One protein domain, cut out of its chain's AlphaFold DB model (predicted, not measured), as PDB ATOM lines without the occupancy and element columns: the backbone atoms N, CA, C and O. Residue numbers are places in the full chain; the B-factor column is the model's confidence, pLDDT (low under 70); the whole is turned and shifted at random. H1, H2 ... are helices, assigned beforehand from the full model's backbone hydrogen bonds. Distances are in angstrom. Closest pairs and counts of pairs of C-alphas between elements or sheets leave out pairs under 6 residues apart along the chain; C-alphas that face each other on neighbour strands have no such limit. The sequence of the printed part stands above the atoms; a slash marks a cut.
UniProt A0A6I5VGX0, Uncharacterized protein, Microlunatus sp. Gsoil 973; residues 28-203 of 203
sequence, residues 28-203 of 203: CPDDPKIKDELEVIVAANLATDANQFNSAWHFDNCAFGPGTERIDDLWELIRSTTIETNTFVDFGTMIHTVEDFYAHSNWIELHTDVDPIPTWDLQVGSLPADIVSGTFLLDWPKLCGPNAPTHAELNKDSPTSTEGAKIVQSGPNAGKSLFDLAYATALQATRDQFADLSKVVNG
ATOM      1  N   CYS A  28      34.736   0.842  12.804       98.25
ATOM      2  CA  CYS A  28      35.155   2.200  12.467       98.25
ATOM      3  C   CYS A  28      35.872   2.273  11.096       98.25
ATOM      4  O   CYS A  28      36.837   1.533  10.862       98.25
ATOM      5  N   PRO A  29      35.427   3.154  10.180       96.75
ATOM      6  CA  PRO A  29      36.003   3.286   8.847       96.75
ATOM      7  C   PRO A  29      37.366   3.993   8.872       96.75
ATOM      8  O   PRO A  29      37.759   4.628   9.848       96.75
ATOM      9  N   ASP A  30      38.093   3.947   7.752       96.00
ATOM     10  CA  ASP A  30      39.319   4.738   7.548       96.00
ATOM     11  C   ASP A  30      39.022   6.202   7.166       96.00
ATOM     12  O   ASP A  30      39.617   6.765   6.250       96.00
ATOM     13  N   ASP A  31      38.049   6.806   7.846       95.75
ATOM     14  CA  ASP A  31      37.681   8.209   7.692       95.75
ATOM     15  C   ASP A  31      38.373   9.037   8.787       95.75
ATOM     16  O   ASP A  31      38.145   8.763   9.966       95.75
ATOM     17  N   PRO A  32      39.200  10.046   8.450       95.94
ATOM     18  CA  PRO A  32      39.934  10.815   9.450       95.94
ATOM     19  C   PRO A  32      39.048  11.512  10.487       95.94
ATOM     20  O   PRO A  32      39.373  11.478  11.668       95.94
ATOM     21  N   LYS A  33      37.913  12.099  10.078       94.44
ATOM     22  CA  LYS A  33      37.041  12.844  11.001       94.44
ATOM     23  C   LYS A  33      36.367  11.909  11.997       94.44
ATOM     24  O   LYS A  33      36.243  12.247  13.166       94.44
ATOM     25  N   ILE A  34      35.940  10.734  11.535       96.81
ATOM     26  CA  ILE A  34      35.347   9.718  12.414       96.81
ATOM     27  C   ILE A  34      36.423   9.083  13.300       96.81
ATOM     28  O   ILE A  34      36.181   8.845  14.479       96.81
ATOM     29  N   LYS A  35      37.623   8.830  12.762       96.81
ATOM     30  CA  LYS A  35      38.738   8.259  13.529       96.81
ATOM     31  C   LYS A  35      39.195   9.154  14.669       96.81
ATOM     32  O   LYS A  35      39.472   8.630  15.746       96.81
ATOM     33  N   ASP A  36      39.247  10.464  14.442       96.94
ATOM     34  CA  ASP A  36      39.607  11.438  15.476       96.94
ATOM     35  C   ASP A  36      38.619  11.406  16.660       96.94
ATOM     36  O   ASP A  36      39.006  11.670  17.796       96.94
ATOM     37  N   GLU A  37      37.374  10.988  16.413       97.50
ATOM     38  CA  GLU A  37      36.279  10.946  17.391       97.50
ATOM     39  C   GLU A  37      35.928   9.517  17.845       97.50
ATOM     40  O   GLU A  37      35.001   9.312  18.632       97.50
ATOM     41  N   LEU A  38      36.684   8.502  17.408       98.06
ATOM     42  CA  LEU A  38      36.373   7.093  17.674       98.06
ATOM     43  C   LEU A  38      36.240   6.796  19.171       98.06
ATOM     44  O   LEU A  38      35.320   6.100  19.586       98.06
ATOM     45  N   GLU A  39      37.131   7.327  20.003       97.62
ATOM     46  CA  GLU A  39      37.070   7.054  21.442       97.62
ATOM     47  C   GLU A  39      35.908   7.792  22.132       97.62
ATOM     48  O   GLU A  39      35.428   7.321  23.162       97.62
ATOM     49  N   VAL A  40      35.392   8.883  21.551       97.69
ATOM     50  CA  VAL A  40      34.138   9.516  22.001       97.69
ATOM     51  C   VAL A  40      32.949   8.621  21.663       97.69
ATOM     52  O   VAL A  40      32.113   8.372  22.531       97.69
ATOM     53  N   ILE A  41      32.913   8.078  20.442       98.38
ATOM     54  CA  ILE A  41      31.876   7.133  19.999       98.38
ATOM     55  C   ILE A  41      31.878   5.885  20.890       98.38
ATOM     56  O   ILE A  41      30.830   5.490  21.393       98.38
ATOM     57  N   VAL A  42      33.055   5.298  21.145       98.06
ATOM     58  CA  VAL A  42      33.205   4.136  22.035       98.06
ATOM     59  C   VAL A  42      32.751   4.477  23.453       98.06
ATOM     60  O   VAL A  42      32.005   3.708  24.051       98.06
ATOM     61  N   ALA A  43      33.161   5.621  24.005       96.69
ATOM     62  CA  ALA A  43      32.750   6.016  25.350       96.69
ATOM     63  C   ALA A  43      31.230   6.216  25.459       96.69
ATOM     64  O   ALA A  43      30.642   5.823  26.464       96.69
ATOM     65  N   ALA A  44      30.596   6.798  24.439       97.31
ATOM     66  CA  ALA A  44      29.152   7.002  24.400       97.31
ATOM     67  C   ALA A  44      28.375   5.691  24.223       97.31
ATOM     68  O   ALA A  44      27.360   5.508  24.893       97.31
ATOM     69  N   ASN A  45      28.876   4.771  23.392       97.69
ATOM     70  CA  ASN A  45      28.349   3.413  23.281       97.69
ATOM     71  C   ASN A  45      28.343   2.754  24.675       97.69
ATOM     72  O   ASN A  45      27.274   2.554  25.240       97.69
ATOM     73  N   LEU A  46      29.503   2.643  25.329       94.94
ATOM     74  CA  LEU A  46      29.614   2.028  26.660       94.94
ATOM     75  C   LEU A  46      28.815   2.740  27.761       94.94
ATOM     76  O   LEU A  46      28.368   2.110  28.716       94.94
ATOM     77  N   ALA A  47      28.651   4.062  27.681       94.69
ATOM     78  CA  ALA A  47      27.863   4.811  28.658       94.69
ATOM     79  C   ALA A  47      26.354   4.516  28.558       94.69
ATOM     80  O   ALA A  47      25.619   4.790  29.510       94.69
ATOM     81  N   THR A  48      25.892   3.959  27.436       94.31
ATOM     82  CA  THR A  48      24.484   3.607  27.211       94.31
ATOM     83  C   THR A  48      24.023   2.538  28.200       94.31
ATOM     84  O   THR A  48      22.935   2.696  28.753       94.31
ATOM     85  N   ASP A  49      24.888   1.581  28.561       89.25
ATOM     86  CA  ASP A  49      24.648   0.561  29.604       89.25
ATOM     87  C   ASP A  49      24.273   1.130  30.979       89.25
ATOM     88  O   ASP A  49      23.629   0.463  31.793       89.25
ATOM     89  N   ALA A  50      24.617   2.388  31.275       87.06
ATOM     90  CA  ALA A  50      24.179   3.027  32.515       87.06
ATOM     91  C   ALA A  50      22.650   3.248  32.568       87.06
ATOM     92  O   ALA A  50      22.103   3.481  33.649       87.06
ATOM     93  N   ASN A  51      21.956   3.149  31.428       84.94
ATOM     94  CA  ASN A  51      20.504   3.281  31.293       84.94
ATOM     95  C   ASN A  51      19.784   1.923  31.299       84.94
ATOM     96  O   ASN A  51      18.693   1.806  30.743       84.94
ATOM     97  N   GLN A  52      20.347   0.955  32.028       74.38
ATOM     98  CA  GLN A  52      19.923  -0.448  32.135       74.38
ATOM     99  C   GLN A  52      18.426  -0.713  32.375       74.38
ATOM    100  O   GLN A  52      18.004  -1.842  32.240       74.38
ATOM    101  N   PHE A  53      17.615   0.275  32.777       85.31
ATOM    102  CA  PHE A  53      16.178   0.086  33.034       85.31
ATOM    103  C   PHE A  53      15.276   0.487  31.857       85.31
ATOM    104  O   PHE A  53      14.046   0.452  31.984       85.31
ATOM    105  N   ASN A  54      15.856   0.912  30.731       91.62
ATOM    106  CA  ASN A  54      15.113   1.330  29.551       91.62
ATOM    107  C   ASN A  54      15.191   0.266  28.452       91.62
ATOM    108  O   ASN A  54      16.172   0.177  27.718       91.62
ATOM    109  N   SER A  55      14.110  -0.494  28.286       94.19
ATOM    110  CA  SER A  55      14.064  -1.597  27.321       94.19
ATOM    111  C   SER A  55      14.252  -1.149  25.869       94.19
ATOM    112  O   SER A  55      14.722  -1.932  25.053       94.19
ATOM    113  N   ALA A  56      13.939   0.107  25.534       95.06
ATOM    114  CA  ALA A  56      14.169   0.635  24.190       95.06
ATOM    115  C   ALA A  56      15.662   0.840  23.875       95.06
ATOM    116  O   ALA A  56      16.038   0.830  22.712       95.06
ATOM    117  N   TRP A  57      16.507   1.040  24.891       95.38
ATOM    118  CA  TRP A  57      17.943   1.296  24.711       95.38
ATOM    119  C   TRP A  57      18.739   0.002  24.510       95.38
ATOM    120  O   TRP A  57      19.810   0.041  23.917       95.38
ATOM    121  N   HIS A  58      18.178  -1.120  24.966       94.69
ATOM    122  CA  HIS A  58      18.825  -2.433  25.010       94.69
ATOM    123  C   HIS A  58      18.081  -3.507  24.200       94.69
ATOM    124  O   HIS A  58      18.398  -4.691  24.275       94.69
ATOM    125  N   PHE A  59      17.027  -3.113  23.473       94.50
ATOM    126  CA  PHE A  59      16.078  -4.011  22.799       94.50
ATOM    127  C   PHE A  59      15.531  -5.159  23.664       94.50
ATOM    128  O   PHE A  59      15.060  -6.171  23.143       94.50
ATOM    129  N   ASP A  60      15.498  -4.997  24.982       93.44
ATOM    130  CA  ASP A  60      14.894  -5.970  25.883       93.44
ATOM    131  C   ASP A  60      13.361  -5.900  25.854       93.44
ATOM    132  O   ASP A  60      12.733  -4.998  25.289       93.44
ATOM    133  N   ASN A  61      12.729  -6.890  26.479       96.44
ATOM    134  CA  ASN A  61      11.290  -6.964  26.701       96.44
ATOM    135  C   ASN A  61      10.419  -6.751  25.445       96.44
ATOM    136  O   ASN A  61       9.288  -6.258  25.542       96.44
ATOM    137  N   CYS A  62      10.917  -7.151  24.277       97.12
ATOM    138  CA  CYS A  62      10.279  -7.006  22.974       97.12
ATOM    139  C   CYS A  62       9.892  -5.554  22.669       97.12
ATOM    140  O   CYS A  62       8.932  -5.301  21.934       97.12
ATOM    141  N   ALA A  63      10.625  -4.588  23.232       97.12
ATOM    142  CA  ALA A  63      10.424  -3.164  23.004       97.12
ATOM    143  C   ALA A  63      10.930  -2.722  21.619       97.12
ATOM    144  O   ALA A  63      11.540  -1.666  21.487       97.12
ATOM    145  N   PHE A  64      10.654  -3.516  20.576       97.81
ATOM    146  CA  PHE A  64      11.169  -3.303  19.226       97.81
ATOM    147  C   PHE A  64      10.708  -1.975  18.628       97.81
ATOM    148  O   PHE A  64      11.532  -1.238  18.112       97.81
ATOM    149  N   GLY A  65       9.417  -1.640  18.758       97.94
ATOM    150  CA  GLY A  65       8.880  -0.356  18.293       97.94
ATOM    151  C   GLY A  65       9.554   0.851  18.955       97.94
ATOM    152  O   GLY A  65      10.141   1.668  18.251       97.94
ATOM    153  N   PRO A  66       9.543   0.947  20.297       97.81
ATOM    154  CA  PRO A  66      10.269   2.002  21.004       97.81
ATOM    155  C   PRO A  66      11.778   2.038  20.707       97.81
ATOM    156  O   PRO A  66      12.360   3.116  20.641       97.81
ATOM    157  N   GLY A  67      12.420   0.879  20.523       97.38
ATOM    158  CA  GLY A  67      13.841   0.800  20.173       97.38
ATOM    159  C   GLY A  67      14.143   1.349  18.778       97.38
ATOM    160  O   GLY A  67      15.093   2.110  18.615       97.38
ATOM    161  N   THR A  68      13.307   1.050  17.778       97.69
ATOM    162  CA  THR A  68      13.443   1.646  16.436       97.69
ATOM    163  C   THR A  68      13.126   3.133  16.427       97.69
ATOM    164  O   THR A  68      13.855   3.887  15.797       97.69
ATOM    165  N   GLU A  69      12.104   3.572  17.171       97.94
ATOM    166  CA  GLU A  69      11.768   4.997  17.308       97.94
ATOM    167  C   GLU A  69      12.950   5.773  17.900       97.94
ATOM    168  O   GLU A  69      13.354   6.800  17.368       97.94
ATOM    169  N   ARG A  70      13.604   5.214  18.926       96.19
ATOM    170  CA  ARG A  70      14.844   5.770  19.478       96.19
ATOM    171  C   ARG A  70      15.957   5.893  18.432       96.19
ATOM    172  O   ARG A  70      16.681   6.888  18.440       96.19
ATOM    173  N   ILE A  71      16.159   4.871  17.602       97.88
ATOM    174  CA  ILE A  71      17.189   4.898  16.555       97.88
ATOM    175  C   ILE A  71      16.875   5.995  15.533       97.88
ATOM    176  O   ILE A  71      17.777   6.750  15.163       97.88
ATOM    177  N   ASP A  72      15.611   6.117  15.123       97.25
ATOM    178  CA  ASP A  72      15.155   7.160  14.207       97.25
ATOM    179  C   ASP A  72      15.382   8.558  14.801       97.25
ATOM    180  O   ASP A  72      16.023   9.390  14.152       97.25
ATOM    181  N   ASP A  73      14.976   8.782  16.056       95.94
ATOM    182  CA  ASP A  73      15.175  10.039  16.787       95.94
ATOM    183  C   ASP A  73      16.664  10.426  16.864       95.94
ATOM    184  O   ASP A  73      17.043  11.571  16.606       95.94
ATOM    185  N   LEU A  74      17.545   9.471  17.185       96.19
ATOM    186  CA  LEU A  74      18.990   9.716  17.245       96.19
ATOM    187  C   LEU A  74      19.560  10.048  15.866       96.19
ATOM    188  O   LEU A  74      20.386  10.954  15.742       96.19
ATOM    189  N   TRP A  75      19.101   9.374  14.812       96.56
ATOM    190  CA  TRP A  75      19.497   9.720  13.452       96.56
ATOM    191  C   TRP A  75      18.967  11.083  13.006       96.56
ATOM    192  O   TRP A  75      19.628  11.744  12.200       96.56
ATOM    193  N   GLU A  76      17.797  11.517  13.471       95.06
ATOM    194  CA  GLU A  76      17.315  12.883  13.248       95.06
ATOM    195  C   GLU A  76      18.233  13.907  13.920       95.06
ATOM    196  O   GLU A  76      18.639  14.867  13.262       95.06
ATOM    197  N   LEU A  77      18.644  13.668  15.171       93.94
ATOM    198  CA  LEU A  77      19.595  14.527  15.889       93.94
ATOM    199  C   LEU A  77      20.956  14.593  15.189       93.94
ATOM    200  O   LEU A  77      21.428  15.692  14.897       93.94
ATOM    201  N   ILE A  78      21.528  13.439  14.823       94.81
ATOM    202  CA  ILE A  78      22.798  13.311  14.083       94.81
ATOM    203  C   ILE A  78      22.776  14.108  12.774       94.81
ATOM    204  O   ILE A  78      23.780  14.707  12.391       94.81
ATOM    205  N   ARG A  79      21.632  14.111  12.078       93.75
ATOM    206  CA  ARG A  79      21.440  14.839  10.815       93.75
ATOM    207  C   ARG A  79      21.078  16.309  11.026       93.75
ATOM    208  O   ARG A  79      21.210  17.105  10.093       93.75
ATOM    209  N   SER A  80      20.611  16.681  12.214       86.19
ATOM    210  CA  SER A  80      20.270  18.058  12.542       86.19
ATOM    211  C   SER A  80      21.559  18.864  12.721       86.19
ATOM    212  O   SER A  80      22.408  18.554  13.547       86.19
ATOM    213  N   THR A  81      21.733  19.949  11.968       65.94
ATOM    214  CA  THR A  81      22.897  20.846  12.115       65.94
ATOM    215  C   THR A  81      22.770  21.759  13.345       65.94
ATOM    216  O   THR A  81      23.227  22.905  13.325       65.94
ATOM    217  N   THR A  82      22.036  21.324  14.371       64.81
ATOM    218  CA  THR A  82      21.732  22.132  15.553       64.81
ATOM    219  C   THR A  82      22.843  21.988  16.591       64.81
ATOM    220  O   THR A  82      23.516  20.970  16.668       64.81
ATOM    221  N   ILE A  83      23.081  23.043  17.373       60.53
ATOM    222  CA  ILE A  83      24.200  23.123  18.334       60.53
ATOM    223  C   ILE A  83      23.915  22.289  19.605       60.53
ATOM    224  O   ILE A  83      24.761  22.189  20.488       60.53
ATOM    225  N   GLU A  84      22.715  21.717  19.740       62.53
ATOM    226  CA  GLU A  84      22.253  21.143  21.007       62.53
ATOM    227  C   GLU A  84      22.780  19.730  21.290       62.53
ATOM    228  O   GLU A  84      22.697  19.296  22.440       62.53
ATOM    229  N   THR A  85      23.383  19.038  20.317       74.62
ATOM    230  CA  THR A  85      23.903  17.679  20.529       74.62
ATOM    231  C   THR A  85      25.311  17.466  19.969       74.62
ATOM    232  O   THR A  85      25.821  18.240  19.157       74.62
ATOM    233  N   ASN A  86      25.984  16.423  20.463       90.00
ATOM    234  CA  ASN A  86      27.254  15.962  19.912       90.00
ATOM    235  C   ASN A  86      26.972  14.742  19.032       90.00
ATOM    236  O   ASN A  86      26.718  13.656  19.550       90.00
ATOM    237  N   THR A  87      27.078  14.923  17.715       93.81
ATOM    238  CA  THR A  87      26.826  13.896  16.697       93.81
ATOM    239  C   THR A  87      27.504  12.556  16.994       93.81
ATOM    240  O   THR A  87      26.907  11.506  16.783       93.81
ATOM    241  N   PHE A  88      28.739  12.565  17.503       96.12
ATOM    242  CA  PHE A  88      29.487  11.340  17.793       96.12
ATOM    243  C   PHE A  88      29.012  10.647  19.075       96.12
ATOM    244  O   PHE A  88      29.060   9.421  19.163       96.12
ATOM    245  N   VAL A  89      28.501  11.413  20.045       96.38
ATOM    246  CA  VAL A  89      27.856  10.863  21.247       96.38
ATOM    247  C   VAL A  89      26.514  10.230  20.889       96.38
ATOM    248  O   VAL A  89      26.258   9.091  21.278       96.38
ATOM    249  N   ASP A  90      25.693  10.931  20.104       96.69
ATOM    250  CA  ASP A  90      24.401  10.416  19.641       96.69
ATOM    251  C   ASP A  90      24.592   9.156  18.787       96.69
ATOM    252  O   ASP A  90      23.888   8.162  18.958       96.69
ATOM    253  N   PHE A  91      25.602   9.159  17.914       97.94
ATOM    254  CA  PHE A  91      25.949   7.988  17.121       97.94
ATOM    255  C   PHE A  91      26.395   6.816  18.000       97.94
ATOM    256  O   PHE A  91      25.888   5.712  17.824       97.94
ATOM    257  N   GLY A  92      27.284   7.048  18.973       98.06
ATOM    258  CA  GLY A  92      27.733   6.013  19.908       98.06
ATOM    259  C   GLY A  92      26.583   5.369  20.684       98.06
ATOM    260  O   GLY A  92      26.499   4.145  20.749       98.06
ATOM    261  N   THR A  93      25.651   6.170  21.212       97.25
ATOM    262  CA  THR A  93      24.496   5.625  21.948       97.25
ATOM    263  C   THR A  93      23.474   4.933  21.036       97.25
ATOM    264  O   THR A  93      22.790   4.001  21.464       97.25
ATOM    265  N   MET A  94      23.388   5.346  19.767       98.19
ATOM    266  CA  MET A  94      22.550   4.692  18.759       98.19
ATOM    267  C   MET A  94      23.094   3.307  18.398       98.19
ATOM    268  O   MET A  94      22.348   2.330  18.465       98.19
ATOM    269  N   ILE A  95      24.392   3.190  18.086       98.31
ATOM    270  CA  ILE A  95      24.974   1.896  17.695       98.31
ATOM    271  C   ILE A  95      24.979   0.882  18.841       98.31
ATOM    272  O   ILE A  95      24.833  -0.303  18.567       98.31
ATOM    273  N   HIS A  96      25.037   1.323  20.105       97.88
ATOM    274  CA  HIS A  96      24.799   0.441  21.258       97.88
ATOM    275  C   HIS A  96      23.445  -0.260  21.136       97.88
ATOM    276  O   HIS A  96      23.353  -1.479  21.221       97.88
ATOM    277  N   THR A  97      22.395   0.520  20.857       97.31
ATOM    278  CA  THR A  97      21.033  -0.006  20.701       97.31
ATOM    279  C   THR A  97      20.988  -1.009  19.538       97.31
ATOM    280  O   THR A  97      20.420  -2.086  19.668       97.31
ATOM    281  N   VAL A  98      21.643  -0.719  18.409       98.31
ATOM    282  CA  VAL A  98      21.730  -1.649  17.264       98.31
ATOM    283  C   VAL A  98      22.477  -2.943  17.612       98.31
ATOM    284  O   VAL A  98      22.068  -4.020  17.182       98.31
ATOM    285  N   GLU A  99      23.567  -2.862  18.371       98.06
ATOM    286  CA  GLU A  99      24.368  -4.018  18.788       98.06
ATOM    287  C   GLU A  99      23.567  -4.939  19.724       98.06
ATOM    288  O   GLU A  99      23.497  -6.151  19.484       98.06
ATOM    289  N   ASP A 100      22.870  -4.354  20.702       96.75
ATOM    290  CA  ASP A 100      22.030  -5.075  21.664       96.75
ATOM    291  C   ASP A 100      20.871  -5.825  21.001       96.75
ATOM    292  O   ASP A 100      20.485  -6.900  21.461       96.75
ATOM    293  N   PHE A 101      20.352  -5.347  19.863       98.00
ATOM    294  CA  PHE A 101      19.346  -6.096  19.104       98.00
ATOM    295  C   PHE A 101      19.815  -7.523  18.776       98.00
ATOM    296  O   PHE A 101      19.067  -8.486  18.960       98.00
ATOM    297  N   TYR A 102      21.053  -7.687  18.303       98.31
ATOM    298  CA  TYR A 102      21.578  -9.000  17.912       98.31
ATOM    299  C   TYR A 102      21.994  -9.847  19.117       98.31
ATOM    300  O   TYR A 102      21.998 -11.078  19.034       98.31
ATOM    301  N   ALA A 103      22.328  -9.197  20.231       96.69
ATOM    302  CA  ALA A 103      22.692  -9.858  21.472       96.69
ATOM    303  C   ALA A 103      21.464 -10.384  22.226       96.69
ATOM    304  O   ALA A 103      21.464 -11.525  22.697       96.69
ATOM    305  N   HIS A 104      20.416  -9.564  22.313       96.81
ATOM    306  CA  HIS A 104      19.287  -9.764  23.217       96.81
ATOM    307  C   HIS A 104      18.006 -10.208  22.514       96.81
ATOM    308  O   HIS A 104      17.026 -10.468  23.203       96.81
ATOM    309  N   SER A 105      17.977 -10.333  21.183       98.06
ATOM    310  CA  SER A 105      16.862 -10.951  20.445       98.06
ATOM    311  C   SER A 105      17.174 -12.373  19.979       98.06
ATOM    312  O   SER A 105      18.307 -12.843  20.086       98.06
ATOM    313  N   ASN A 106      16.170 -13.067  19.437       98.31
ATOM    314  CA  ASN A 106      16.345 -14.356  18.767       98.31
ATOM    315  C   ASN A 106      16.668 -14.223  17.260       98.31
ATOM    316  O   ASN A 106      16.505 -15.189  16.514       98.31
ATOM    317  N   TRP A 107      17.086 -13.040  16.783       98.69
ATOM    318  CA  TRP A 107      17.381 -12.809  15.362       98.69
ATOM    319  C   TRP A 107      18.378 -13.825  14.796       98.69
ATOM    320  O   TRP A 107      18.188 -14.333  13.691       98.69
ATOM    321  N   ILE A 108      19.425 -14.145  15.559       98.56
ATOM    322  CA  ILE A 108      20.489 -15.062  15.137       98.56
ATOM    323  C   ILE A 108      19.951 -16.482  14.982       98.56
ATOM    324  O   ILE A 108      20.215 -17.152  13.985       98.56
ATOM    325  N   GLU A 109      19.157 -16.921  15.948       98.38
ATOM    326  CA  GLU A 109      18.528 -18.230  16.012       98.38
ATOM    327  C   GLU A 109      17.585 -18.444  14.821       98.38
ATOM    328  O   GLU A 109      17.592 -19.519  14.216       98.38
ATOM    329  N   LEU A 110      16.840 -17.401  14.437       98.44
ATOM    330  CA  LEU A 110      15.912 -17.416  13.304       98.44
ATOM    331  C   LEU A 110      16.594 -17.476  11.927       98.44
ATOM    332  O   LEU A 110      15.921 -17.800  10.954       98.44
ATOM    333  N   HIS A 111      17.899 -17.195  11.837       98.44
ATOM    334  CA  HIS A 111      18.627 -17.088  10.562       98.44
ATOM    335  C   HIS A 111      19.859 -17.999  10.476       98.44
ATOM    336  O   HIS A 111      20.728 -17.814   9.621       98.44
ATOM    337  N   THR A 112      19.966 -19.007  11.348       98.06
ATOM    338  CA  THR A 112      21.120 -19.928  11.355       98.06
ATOM    339  C   THR A 112      21.311 -20.707  10.043       98.06
ATOM    340  O   THR A 112      22.408 -21.212   9.783       98.06
ATOM    341  N   ASP A 113      20.289 -20.775   9.192       97.69
ATOM    342  CA  ASP A 113      20.281 -21.441   7.891       97.69
ATOM    343  C   ASP A 113      20.817 -20.584   6.724       97.69
ATOM    344  O   ASP A 113      20.921 -21.096   5.607       97.69
ATOM    345  N   VAL A 114      21.228 -19.331   6.969       97.88
ATOM    346  CA  VAL A 114      21.792 -18.410   5.960       97.88
ATOM    347  C   VAL A 114      23.184 -17.912   6.384       97.88
ATOM    348  O   VAL A 114      23.392 -17.536   7.534       97.88
ATOM    349  N   ASP A 115      24.160 -17.905   5.465       96.88
ATOM    350  CA  ASP A 115      25.525 -17.394   5.705       96.88
ATOM    351  C   ASP A 115      25.942 -16.413   4.584       96.88
ATOM    352  O   ASP A 115      25.972 -16.823   3.417       96.88
ATOM    353  N   PRO A 116      26.262 -15.139   4.892       97.75
ATOM    354  CA  PRO A 116      26.195 -14.517   6.220       97.75
ATOM    355  C   PRO A 116      24.751 -14.355   6.719       97.75
ATOM    356  O   PRO A 116      23.824 -14.250   5.916       97.75
ATOM    357  N   ILE A 117      24.570 -14.297   8.043       98.62
ATOM    358  CA  ILE A 117      23.291 -13.883   8.637       98.62
ATOM    359  C   ILE A 117      22.987 -12.448   8.174       98.62
ATOM    360  O   ILE A 117      23.885 -11.600   8.216       98.62
ATOM    361  N   PRO A 118      21.758 -12.158   7.711       98.25
ATOM    362  CA  PRO A 118      21.400 -10.824   7.251       98.25
ATOM    363  C   PRO A 118      21.400  -9.815   8.403       98.25
ATOM    364  O   PRO A 118      20.986 -10.126   9.523       98.25
ATOM    365  N   THR A 119      21.812  -8.585   8.106       98.38
ATOM    366  CA  THR A 119      21.547  -7.440   8.978       98.38
ATOM    367  C   THR A 119      20.075  -7.047   8.863       98.38
ATOM    368  O   THR A 119      19.468  -7.135   7.793       98.38
ATOM    369  N   TRP A 120      19.479  -6.651   9.983       97.94
ATOM    370  CA  TRP A 120      18.137  -6.087  10.014       97.94
ATOM    371  C   TRP A 120      18.147  -4.670   9.428       97.94
ATOM    372  O   TRP A 120      19.056  -3.887   9.690       97.94
ATOM    373  N   ASP A 121      17.115  -4.328   8.655       96.12
ATOM    374  CA  ASP A 121      16.941  -3.017   8.010       96.12
ATOM    375  C   ASP A 121      16.421  -1.919   8.960       96.12
ATOM    376  O   ASP A 121      16.085  -0.822   8.511       96.12
ATOM    377  N   LEU A 122      16.343  -2.219  10.263       95.81
ATOM    378  CA  LEU A 122      15.858  -1.334  11.327       95.81
ATOM    379  C   LEU A 122      14.388  -0.914  11.164       95.81
ATOM    380  O   LEU A 122      13.944   0.059  11.767       95.81
ATOM    381  N   GLN A 123      13.604  -1.656  10.377       95.62
ATOM    382  CA  GLN A 123      12.170  -1.433  10.231       95.62
ATOM    383  C   GLN A 123      11.386  -2.470  11.033       95.62
ATOM    384  O   GLN A 123      11.473  -3.667  10.781       95.62
ATOM    385  N   VAL A 124      10.529  -2.028  11.960       94.94
ATOM    386  CA  VAL A 124       9.671  -2.945  12.746       94.94
ATOM    387  C   VAL A 124       8.847  -3.864  11.842       94.94
ATOM    388  O   VAL A 124       8.646  -5.033  12.154       94.94
ATOM    389  N   GLY A 125       8.387  -3.349  10.699       95.38
ATOM    390  CA  GLY A 125       7.579  -4.104   9.742       95.38
ATOM    391  C   GLY A 125       8.321  -5.226   9.007       95.38
ATOM    392  O   GLY A 125       7.655  -6.062   8.397       95.38
ATOM    393  N   SER A 126       9.657  -5.259   9.046       95.69
ATOM    394  CA  SER A 126      10.464  -6.332   8.451       95.69
ATOM    395  C   SER A 126      10.806  -7.443   9.449       95.69
ATOM    396  O   SER A 126      11.345  -8.478   9.051       95.69
ATOM    397  N   LEU A 127      10.490  -7.252  10.736       97.38
ATOM    398  CA  LEU A 127      10.786  -8.239  11.760       97.38
ATOM    399  C   LEU A 127       9.997  -9.541  11.524       97.38
ATOM    400  O   LEU A 127       8.797  -9.496  11.231       97.38
ATOM    401  N   PRO A 128      10.633 -10.714  11.698       97.19
ATOM    402  CA  PRO A 128       9.937 -11.994  11.662       97.19
ATOM    403  C   PRO A 128       8.813 -12.057  12.698       97.19
ATOM    404  O   PRO A 128       8.947 -11.541  13.802       97.19
ATOM    405  N   ALA A 129       7.724 -12.762  12.384       95.94
ATOM    406  CA  ALA A 129       6.598 -12.915  13.310       95.94
ATOM    407  C   ALA A 129       6.993 -13.580  14.644       95.94
ATOM    408  O   ALA A 129       6.402 -13.274  15.678       95.94
ATOM    409  N   ASP A 130       8.002 -14.454  14.611       96.44
ATOM    410  CA  ASP A 130       8.517 -15.182  15.775       96.44
ATOM    411  C   ASP A 130       9.654 -14.432  16.500       96.44
ATOM    412  O   ASP A 130      10.316 -15.013  17.366       96.44
ATOM    413  N   ILE A 131       9.916 -13.162  16.153       97.88
ATOM    414  CA  ILE A 131      10.922 -12.352  16.847       97.88
ATOM    415  C   ILE A 131      10.543 -12.192  18.327       97.88
ATOM    416  O   ILE A 131       9.404 -11.881  18.686       97.88
ATOM    417  N   VAL A 132      11.516 -12.382  19.205       97.69
ATOM    418  CA  VAL A 132      11.386 -12.158  20.644       97.69
ATOM    419  C   VAL A 132      12.720 -11.669  21.185       97.69
ATOM    420  O   VAL A 132      13.770 -12.004  20.637       97.69
ATOM    421  N   SER A 133      12.690 -10.877  22.253       96.88
ATOM    422  CA  SER A 133      13.894 -10.529  23.000       96.88
ATOM    423  C   SER A 133      13.824 -10.955  24.454       96.88
ATOM    424  O   SER A 133      12.769 -11.345  24.966       96.88
ATOM    425  N   GLY A 134      14.990 -10.947  25.090       94.44
ATOM    426  CA  GLY A 134      15.163 -11.259  26.491       94.44
ATOM    427  C   GLY A 134      14.313 -10.353  27.370       94.44
ATOM    428  O   GLY A 134      14.260  -9.140  27.189       94.44
ATOM    429  N   THR A 135      13.616 -10.940  28.336       93.31
ATOM    430  CA  THR A 135      12.852 -10.174  29.318       93.31
ATOM    431  C   THR A 135      13.693  -9.822  30.537       93.31
ATOM    432  O   THR A 135      14.403 -10.662  31.101       93.31
ATOM    433  N   PHE A 136      13.542  -8.579  30.982       89.44
ATOM    434  CA  PHE A 136      14.135  -8.026  32.188       89.44
ATOM    435  C   PHE A 136      13.047  -7.576  33.156       89.44
ATOM    436  O   PHE A 136      12.127  -6.829  32.814       89.44
ATOM    437  N   LEU A 137      13.147  -8.019  34.410       86.31
ATOM    438  CA  LEU A 137      12.101  -7.763  35.399       86.31
ATOM    439  C   LEU A 137      12.023  -6.293  35.831       86.31
ATOM    440  O   LEU A 137      10.944  -5.847  36.221       86.31
ATOM    441  N   LEU A 138      13.128  -5.555  35.817       86.25
ATOM    442  CA  LEU A 138      13.156  -4.179  36.320       86.25
ATOM    443  C   LEU A 138      12.933  -3.134  35.221       86.25
ATOM    444  O   LEU A 138      12.582  -1.999  35.543       86.25
ATOM    445  N   ASP A 139      13.038  -3.539  33.961       86.44
ATOM    446  CA  ASP A 139      13.062  -2.614  32.836       86.44
ATOM    447  C   ASP A 139      11.669  -2.390  32.264       86.44
ATOM    448  O   ASP A 139      10.754  -3.212  32.422       86.44
ATOM    449  N   TRP A 140      11.519  -1.257  31.581       88.75
ATOM    450  CA  TRP A 140      10.281  -0.862  30.925       88.75
ATOM    451  C   TRP A 140      10.556  -0.165  29.582       88.75
ATOM    452  O   TRP A 140      11.581   0.504  29.447       88.75
ATOM    453  N   PRO A 141       9.631  -0.258  28.604       94.38
ATOM    454  CA  PRO A 141       8.341  -0.958  28.656       94.38
ATOM    455  C   PRO A 141       8.452  -2.486  28.508       94.38
ATOM    456  O   PRO A 141       9.378  -2.989  27.886       94.38
ATOM    457  N   LYS A 142       7.462  -3.227  29.033       92.94
ATOM    458  CA  LYS A 142       7.375  -4.690  28.896       92.94
ATOM    459  C   LYS A 142       6.350  -5.115  27.859       92.94
ATOM    460  O   LYS A 142       5.160  -5.157  28.167       92.94
ATOM    461  N   LEU A 143       6.811  -5.404  26.647       96.06
ATOM    462  CA  LEU A 143       5.955  -5.662  25.487       96.06
ATOM    463  C   LEU A 143       5.988  -7.119  25.006       96.06
ATOM    464  O   LEU A 143       5.199  -7.497  24.143       96.06
ATOM    465  N   CYS A 144       6.846  -7.956  25.587       94.94
ATOM    466  CA  CYS A 144       6.849  -9.385  25.310       94.94
ATOM    467  C   CYS A 144       5.564 -10.098  25.761       94.94
ATOM    468  O   CYS A 144       4.909  -9.720  26.734       94.94
ATOM    469  N   GLY A 145       5.249 -11.208  25.085       91.31
ATOM    470  CA  GLY A 145       4.205 -12.141  25.511       91.31
ATOM    471  C   GLY A 145       4.561 -12.908  26.801       91.31
ATOM    472  O   GLY A 145       5.723 -12.951  27.203       91.31
ATOM    473  N   PRO A 146       3.581 -13.579  27.440       86.19
ATOM    474  CA  PRO A 146       3.710 -14.168  28.783       86.19
ATOM    475  C   PRO A 146       4.726 -15.317  28.932       86.19
ATOM    476  O   PRO A 146       4.960 -15.757  30.050       86.19
ATOM    477  N   ASN A 147       5.322 -15.796  27.836       89.81
ATOM    478  CA  ASN A 147       6.298 -16.894  27.824       89.81
ATOM    479  C   ASN A 147       7.600 -16.510  27.107       89.81
ATOM    480  O   ASN A 147       8.319 -17.388  26.634       89.81
ATOM    481  N   ALA A 148       7.867 -15.214  26.944       93.62
ATOM    482  CA  ALA A 148       9.127 -14.788  26.358       93.62
ATOM    483  C   ALA A 148      10.308 -15.223  27.241       93.62
ATOM    484  O   ALA A 148      10.174 -15.239  28.470       93.62
ATOM    485  N   PRO A 149      11.449 -15.579  26.627       95.50
ATOM    486  CA  PRO A 149      12.649 -15.936  27.363       95.50
ATOM    487  C   PRO A 149      13.093 -14.768  28.243       95.50
ATOM    488  O   PRO A 149      12.852 -13.595  27.950       95.50
ATOM    489  N   THR A 150      13.754 -15.079  29.344       94.62
ATOM    490  CA  THR A 150      14.487 -14.087  30.129       94.62
ATOM    491  C   THR A 150      15.720 -13.629  29.368       94.62
ATOM    492  O   THR A 150      16.247 -14.336  28.509       94.62
ATOM    493  N   HIS A 151      16.231 -12.453  29.715       91.75
ATOM    494  CA  HIS A 151      17.500 -11.987  29.175       91.75
ATOM    495  C   HIS A 151      18.633 -12.996  29.421       91.75
ATOM    496  O   HIS A 151      19.400 -13.311  28.516       91.75
ATOM    497  N   ALA A 152      18.677 -13.631  30.597       90.44
ATOM    498  CA  ALA A 152      19.652 -14.681  30.900       90.44
ATOM    499  C   ALA A 152      19.578 -15.901  29.952       90.44
ATOM    500  O   ALA A 152      20.586 -16.576  29.741       90.44
ATOM    501  N   GLU A 153      18.396 -16.188  29.401       94.25
ATOM    502  CA  GLU A 153      18.155 -17.306  28.483       94.25
ATOM    503  C   GLU A 153      18.433 -16.961  27.020       94.25
ATOM    504  O   GLU A 153      18.586 -17.885  26.234       94.25
ATOM    505  N   LEU A 154      18.487 -15.677  26.647       94.88
ATOM    506  CA  LEU A 154      18.647 -15.267  25.249       94.88
ATOM    507  C   LEU A 154      19.936 -14.484  24.969       94.88
ATOM    508  O   LEU A 154      20.348 -14.419  23.815       94.88
ATOM    509  N   ASN A 155      20.588 -13.903  25.979       93.94
ATOM    510  CA  ASN A 155      21.744 -13.029  25.770       93.94
ATOM    511  C   ASN A 155      22.930 -13.755  25.113       93.94
ATOM    512  O   ASN A 155      23.372 -14.836  25.533       93.94
ATOM    513  N   LYS A 156      23.492 -13.111  24.097       96.19
ATOM    514  CA  LYS A 156      24.690 -13.537  23.363       96.19
ATOM    515  C   LYS A 156      25.838 -12.564  23.638       96.19
ATOM    516  O   LYS A 156      26.609 -12.225  22.753       96.19
ATOM    517  N   ASP A 157      25.947 -12.156  24.897       91.12
ATOM    518  CA  ASP A 157      26.815 -11.077  25.380       91.12
ATOM    519  C   ASP A 157      28.289 -11.434  25.453       91.12
ATOM    520  O   ASP A 157      29.174 -10.581  25.509       91.12
ATOM    521  N   SER A 158      28.564 -12.729  25.545       92.94
ATOM    522  CA  SER A 158      29.911 -13.260  25.644       92.94
ATOM    523  C   SER A 158      29.942 -14.684  25.097       92.94
ATOM    524  O   SER A 158      28.922 -15.379  25.133       92.94
ATOM    525  N   PRO A 159      31.113 -15.191  24.682       93.81
ATOM    526  CA  PRO A 159      31.259 -16.587  24.267       93.81
ATOM    527  C   PRO A 159      30.995 -17.579  25.411       93.81
ATOM    528  O   PRO A 159      30.931 -18.785  25.187       93.81
ATOM    529  N   THR A 160      30.875 -17.087  26.647       93.50
ATOM    530  CA  THR A 160      30.601 -17.875  27.851       93.50
ATOM    531  C   THR A 160      29.170 -17.736  28.362       93.50
ATOM    532  O   THR A 160      28.830 -18.411  29.335       93.50
ATOM    533  N   SER A 161      28.331 -16.884  27.758       93.50
ATOM    534  CA  SER A 161      26.915 -16.847  28.126       93.50
ATOM    535  C   SER A 161      26.238 -18.156  27.720       93.50
ATOM    536  O   SER A 161      26.666 -18.828  26.781       93.50
ATOM    537  N   THR A 162      25.193 -18.550  28.452       95.19
ATOM    538  CA  THR A 162      24.505 -19.826  28.210       95.19
ATOM    539  C   THR A 162      24.006 -19.937  26.772       95.19
ATOM    540  O   THR A 162      24.173 -20.994  26.164       95.19
ATOM    541  N   GLU A 163      23.420 -18.864  26.228       96.56
ATOM    542  CA  GLU A 163      22.952 -18.840  24.839       96.56
ATOM    543  C   GLU A 163      24.111 -18.654  23.862       96.56
ATOM    544  O   GLU A 163      24.260 -19.442  22.930       96.56
ATOM    545  N   GLY A 164      24.995 -17.684  24.119       97.25
ATOM    546  CA  GLY A 164      26.148 -17.381  23.269       97.25
ATOM    547  C   GLY A 164      27.063 -18.580  23.019       97.25
ATOM    548  O   GLY A 164      27.539 -18.763  21.899       97.25
ATOM    549  N   ALA A 165      27.252 -19.445  24.018       97.62
ATOM    550  CA  ALA A 165      28.094 -20.638  23.922       97.62
ATOM    551  C   ALA A 165      27.475 -21.789  23.106       97.62
ATOM    552  O   ALA A 165      28.165 -22.774  22.812       97.62
ATOM    553  N   LYS A 166      26.182 -21.730  22.754       98.25
ATOM    554  CA  LYS A 166      25.544 -22.794  21.970       98.25
ATOM    555  C   LYS A 166      26.130 -22.846  20.567       98.25
ATOM    556  O   LYS A 166      26.316 -21.827  19.911       98.25
ATOM    557  N   ILE A 167      26.371 -24.066  20.096       98.50
ATOM    558  CA  ILE A 167      26.891 -24.332  18.755       98.50
ATOM    559  C   ILE A 167      25.742 -24.687  17.818       98.50
ATOM    560  O   ILE A 167      24.940 -25.579  18.119       98.50
ATOM    561  N   VAL A 168      25.706 -24.037  16.655       98.25
ATOM    562  CA  VAL A 168      24.780 -24.382  15.573       98.25
ATOM    563  C   VAL A 168      25.108 -25.788  15.065       98.25
ATOM    564  O   VAL A 168      26.239 -26.081  14.674       98.25
ATOM    565  N   GLN A 169      24.120 -26.682  15.092       98.00
ATOM    566  CA  GLN A 169      24.334 -28.115  14.853       98.00
ATOM    567  C   GLN A 169      24.405 -28.491  13.366       98.00
ATOM    568  O   GLN A 169      24.973 -29.525  13.016       98.00
ATOM    569  N   SER A 170      23.807 -27.690  12.484       97.44
ATOM    570  CA  SER A 170      23.638 -28.025  11.068       97.44
ATOM    571  C   SER A 170      23.443 -26.780  10.207       97.44
ATOM    572  O   SER A 170      23.139 -25.714  10.726       97.44
ATOM    573  N   GLY A 171      23.549 -26.940   8.886       97.25
ATOM    574  CA  GLY A 171      23.363 -25.851   7.927       97.25
ATOM    575  C   GLY A 171      24.647 -25.060   7.655       97.25
ATOM    576  O   GLY A 171      25.727 -25.476   8.082       97.25
ATOM    577  N   PRO A 172      24.553 -23.938   6.923       98.12
ATOM    578  CA  PRO A 172      25.712 -23.139   6.516       98.12
ATOM    579  C   PRO A 172      26.556 -22.617   7.684       98.12
ATOM    580  O   PRO A 172      27.771 -22.501   7.561       98.12
ATOM    581  N   ASN A 173      25.932 -22.378   8.840       98.31
ATOM    582  CA  ASN A 173      26.619 -21.919  10.046       98.31
ATOM    583  C   ASN A 173      27.009 -23.042  11.022       98.31
ATOM    584  O   ASN A 173      27.392 -22.749  12.154       98.31
ATOM    585  N   ALA A 174      26.929 -24.319  10.622       98.31
ATOM    586  CA  ALA A 174      27.278 -25.440  11.494       98.31
ATOM    587  C   ALA A 174      28.686 -25.290  12.099       98.31
ATOM    588  O   ALA A 174      29.659 -25.014  11.397       98.31
ATOM    589  N   GLY A 175      28.796 -25.501  13.411       98.19
ATOM    590  CA  GLY A 175      30.054 -25.382  14.152       98.19
ATOM    591  C   GLY A 175      30.396 -23.968  14.638       98.19
ATOM    592  O   GLY A 175      31.319 -23.841  15.442       98.19
ATOM    593  N   LYS A 176      29.664 -22.928  14.217       98.38
ATOM    594  CA  LYS A 176      29.791 -21.569  14.771       98.38
ATOM    595  C   LYS A 176      28.974 -21.448  16.066       98.38
ATOM    596  O   LYS A 176      27.929 -22.097  16.202       98.38
ATOM    597  N   SER A 177      29.453 -20.643  17.015       98.50
ATOM    598  CA  SER A 177      28.685 -20.312  18.220       98.50
ATOM    599  C   SER A 177      27.647 -19.223  17.934       98.50
ATOM    600  O   SER A 177      27.817 -18.435  17.000       98.50
ATOM    601  N   LEU A 178      26.576 -19.158  18.729       98.50
ATOM    602  CA  LEU A 178      25.596 -18.073  18.611       98.50
ATOM    603  C   LEU A 178      26.214 -16.709  18.947       98.50
ATOM    604  O   LEU A 178      25.848 -15.720  18.320       98.50
ATOM    605  N   PHE A 179      27.191 -16.664  19.860       97.94
ATOM    606  CA  PHE A 179      27.982 -15.460  20.124       97.94
ATOM    607  C   PHE A 179      28.733 -14.989  18.873       97.94
ATOM    608  O   PHE A 179      28.611 -13.828  18.494       97.94
ATOM    609  N   ASP A 180      29.478 -15.875  18.200       98.25
ATOM    610  CA  ASP A 180      30.275 -15.488  17.024       98.25
ATOM    611  C   ASP A 180      29.384 -14.962  15.894       98.25
ATOM    612  O   ASP A 180      29.743 -14.017  15.190       98.25
ATOM    613  N   LEU A 181      28.206 -15.569  15.733       98.69
ATOM    614  CA  LEU A 181      27.204 -15.150  14.761       98.69
ATOM    615  C   LEU A 181      26.579 -13.797  15.126       98.69
ATOM    616  O   LEU A 181      26.486 -12.930  14.255       98.69
ATOM    617  N   ALA A 182      26.206 -13.591  16.393       98.56
ATOM    618  CA  ALA A 182      25.711 -12.306  16.889       98.56
ATOM    619  C   ALA A 182      26.746 -11.201  16.683       98.56
ATOM    620  O   ALA A 182      26.447 -10.187  16.058       98.56
ATOM    621  N   TYR A 183      27.985 -11.444  17.113       98.12
ATOM    622  CA  TYR A 183      29.091 -10.503  16.993       98.12
ATOM    623  C   TYR A 183      29.373 -10.141  15.532       98.12
ATOM    624  O   TYR A 183      29.504  -8.965  15.201       98.12
ATOM    625  N   ALA A 184      29.444 -11.130  14.634       98.38
ATOM    626  CA  ALA A 184      29.699 -10.878  13.216       98.38
ATOM    627  C   ALA A 184      28.563 -10.088  12.545       98.38
ATOM    628  O   ALA A 184      28.834  -9.205  11.729       98.38
ATOM    629  N   THR A 185      27.311 -10.383  12.902       98.75
ATOM    630  CA  THR A 185      26.135  -9.700  12.340       98.75
ATOM    631  C   THR A 185      26.035  -8.269  12.861       98.75
ATOM    632  O   THR A 185      25.902  -7.341  12.067       98.75
ATOM    633  N   ALA A 186      26.198  -8.072  14.173       98.56
ATOM    634  CA  ALA A 186      26.246  -6.752  14.789       98.56
ATOM    635  C   ALA A 186      27.416  -5.920  14.240       98.56
ATOM    636  O   ALA A 186      27.228  -4.761  13.891       98.56
ATOM    637  N   LEU A 187      28.595  -6.520  14.034       98.56
ATOM    638  CA  LEU A 187      29.736  -5.845  13.408       98.56
ATOM    639  C   LEU A 187      29.399  -5.335  12.002       98.56
ATOM    640  O   LEU A 187      29.795  -4.226  11.638       98.56
ATOM    641  N   GLN A 188      28.689  -6.133  11.202       98.75
ATOM    642  CA  GLN A 188      28.253  -5.696   9.880       98.75
ATOM    643  C   GLN A 188      27.202  -4.583   9.975       98.75
ATOM    644  O   GLN A 188      27.339  -3.578   9.284       98.75
ATOM    645  N   ALA A 189      26.221  -4.702  10.871       98.75
ATOM    646  CA  ALA A 189      25.212  -3.665  11.077       98.75
ATOM    647  C   ALA A 189      25.840  -2.333  11.527       98.75
ATOM    648  O   ALA A 189      25.524  -1.283  10.970       98.75
ATOM    649  N   THR A 190      26.796  -2.368  12.460       98.75
ATOM    650  CA  THR A 190      27.526  -1.177  12.918       98.75
ATOM    651  C   THR A 190      28.371  -0.567  11.796       98.75
ATOM    652  O   THR A 190      28.458   0.657  11.694       98.75
ATOM    653  N   ARG A 191      28.949  -1.373  10.890       98.69
ATOM    654  CA  ARG A 191      29.619  -0.852   9.679       98.69
ATOM    655  C   ARG A 191      28.654  -0.122   8.756       98.69
ATOM    656  O   ARG A 191      29.021   0.926   8.227       98.69
ATOM    657  N   ASP A 192      27.449  -0.653   8.578       98.50
ATOM    658  CA  ASP A 192      26.418  -0.005   7.766       98.50
ATOM    659  C   ASP A 192      26.042   1.359   8.382       98.50
ATOM    660  O   ASP A 192      26.016   2.367   7.674       98.50
ATOM    661  N   GLN A 193      25.909   1.432   9.715       98.56
ATOM    662  CA  GLN A 193      25.670   2.696  10.425       98.56
ATOM    663  C   GLN A 193      26.833   3.691  10.276       98.56
ATOM    664  O   GLN A 193      26.616   4.876  10.015       98.56
ATOM    665  N   PHE A 194      28.083   3.234  10.391       98.50
ATOM    666  CA  PHE A 194      29.251   4.090  10.158       98.50
ATOM    667  C   PHE A 194      29.309   4.613   8.720       98.50
ATOM    668  O   PHE A 194      29.692   5.762   8.505       98.50
ATOM    669  N   ALA A 195      28.919   3.800   7.733       97.94
ATOM    670  CA  ALA A 195      28.870   4.228   6.340       97.94
ATOM    671  C   ALA A 195      27.857   5.365   6.127       97.94
ATOM    672  O   ALA A 195      28.104   6.260   5.316       97.94
ATOM    673  N   ASP A 196      26.748   5.364   6.865       97.12
ATOM    674  CA  ASP A 196      25.790   6.470   6.867       97.12
ATOM    675  C   ASP A 196      26.324   7.695   7.614       97.12
ATOM    676  O   ASP A 196      26.221   8.813   7.098       97.12
ATOM    677  N   LEU A 197      27.011   7.505   8.746       97.25
ATOM    678  CA  LEU A 197      27.672   8.600   9.464       97.25
ATOM    679  C   LEU A 197      28.716   9.298   8.581       97.25
ATOM    680  O   LEU A 197      28.754  10.527   8.533       97.25
ATOM    681  N   SER A 198      29.518   8.545   7.820       96.38
ATOM    682  CA  SER A 198      30.481   9.107   6.862       96.38
ATOM    683  C   SER A 198      29.819  10.020   5.832       96.38
ATOM    684  O   SER A 198      30.435  11.003   5.419       96.38
ATOM    685  N   LYS A 199      28.580   9.730   5.411       95.31
ATOM    686  CA  LYS A 199      27.833  10.596   4.483       95.31
ATOM    687  C   LYS A 199      27.393  11.888   5.166       95.31
ATOM    688  O   LYS A 199      27.454  12.934   4.535       95.31
ATOM    689  N   VAL A 200      26.988  11.824   6.435       93.44
ATOM    690  CA  VAL A 200      26.574  13.000   7.219       93.44
ATOM    691  C   VAL A 200      27.765  13.908   7.534       93.44
ATOM    692  O   VAL A 200      27.682  15.116   7.369       93.44
ATOM    693  N   VAL A 201      28.896  13.335   7.946       92.12
ATOM    694  CA  VAL A 201      30.079  14.091   8.396       92.12
ATOM    695  C   VAL A 201      30.881  14.697   7.228       92.12
ATOM    696  O   VAL A 201      31.667  15.637   7.418       92.12
ATOM    697  N   ASN A 202      30.713  14.172   6.009       89.31
ATOM    698  CA  ASN A 202      31.415  14.647   4.809       89.31
ATOM    699  C   ASN A 202      30.537  15.308   3.744       89.31
ATOM    700  O   ASN A 202      31.104  15.874   2.806       89.31
ATOM    701  N   GLY A 203      29.213  15.203   3.858       81.19
ATOM    702  CA  GLY A 203      28.255  15.928   3.018       81.19
ATOM    703  C   GLY A 203      28.141  17.387   3.424       81.19
ATOM    704  O   GLY A 203      27.979  18.219   2.504       81.19
TER     705      GLY A 203
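This is residues 28 to 203 of the 203 residues of an uncharacterized protein of Microlunatus sp. Gsoil 973 (UniProt A0A6I5VGX0). Helix H4 forms the core, with H3 and H7 packed on it, both running opposite ways to it, and H2 crossing it steeply. Most of two of the three long links, residues 111 to 150 and 155 to 177, gathers with short H5 and H6 at the end where H4 finishes and H7 begins; short H1 lies at the other end. The printed part has 176 residues with seven named helices, H1 to H7 in order, and no named strand; its class is all helix, though under half of the residues, 86, are in named elements. It is compact, with a radius of gyration of the C-alphas of 16.2 A and spans of 47 by 34 by 30 A.

H1 is residues 32 to 36, beginning at C-alpha 32 (39.934, 10.815, 9.450). H2 is residues 38 to 51, 21.3 A long; H3, residues 64 to 79, 22.5 A; H4, residues 87 to 104, 25.7 A. H5 is residues 107 to 110 and H6 residues 151 to 154. H7, residues 178 to 202, is 36.0 A long and ends at C-alpha 202 (31.415, 14.647, 4.809).

H4 is the hub, touching four helices. H3 and H4 form a helical hairpin at a shallow tilt of 22 degrees; their closest C-alphas, Ile 78 and Thr 87, are 4.8 A apart. H7 touches H4 at 22 degrees, opposite ways, closest at the C-alphas of Glu 99 and Ala 186, 5.2 A. H2 touches residues 88 to 96 of H4 at a steep tilt of 57 degrees, the same way, closest at the C-alphas of Ile 41 and Gly 92, 4.3 A. H6 only just touches H4, with 3 pairs of C-alphas within 8 A, the closest His 104 and Leu 154, 5.9 A. H5 touches residues 178 to 182 of H7, closest at the C-alphas of Ile 108 and Ala 182, 6.2 A. H1 only just touches residues 198 to 201 of H7, with 3 such pairs, the closest Ile 34 and Ser 198, 7.4 A. H2 and H7 are apart. Every O i to N i+4 pair is within hydrogen-bond range in H1 and H3; H2 has 7 of 10, H4 12 of 14, H7 20 of 21, and H5 and H6 are too short for such a pair.

The two C-alphas farthest apart, Ile 83 and Ser 170, are 51.7 A apart. The printed part has no cut. The links H2 to H3, H5 to H6 and H6 to H7 are long. Residues 81 to 84 are under pLDDT 70.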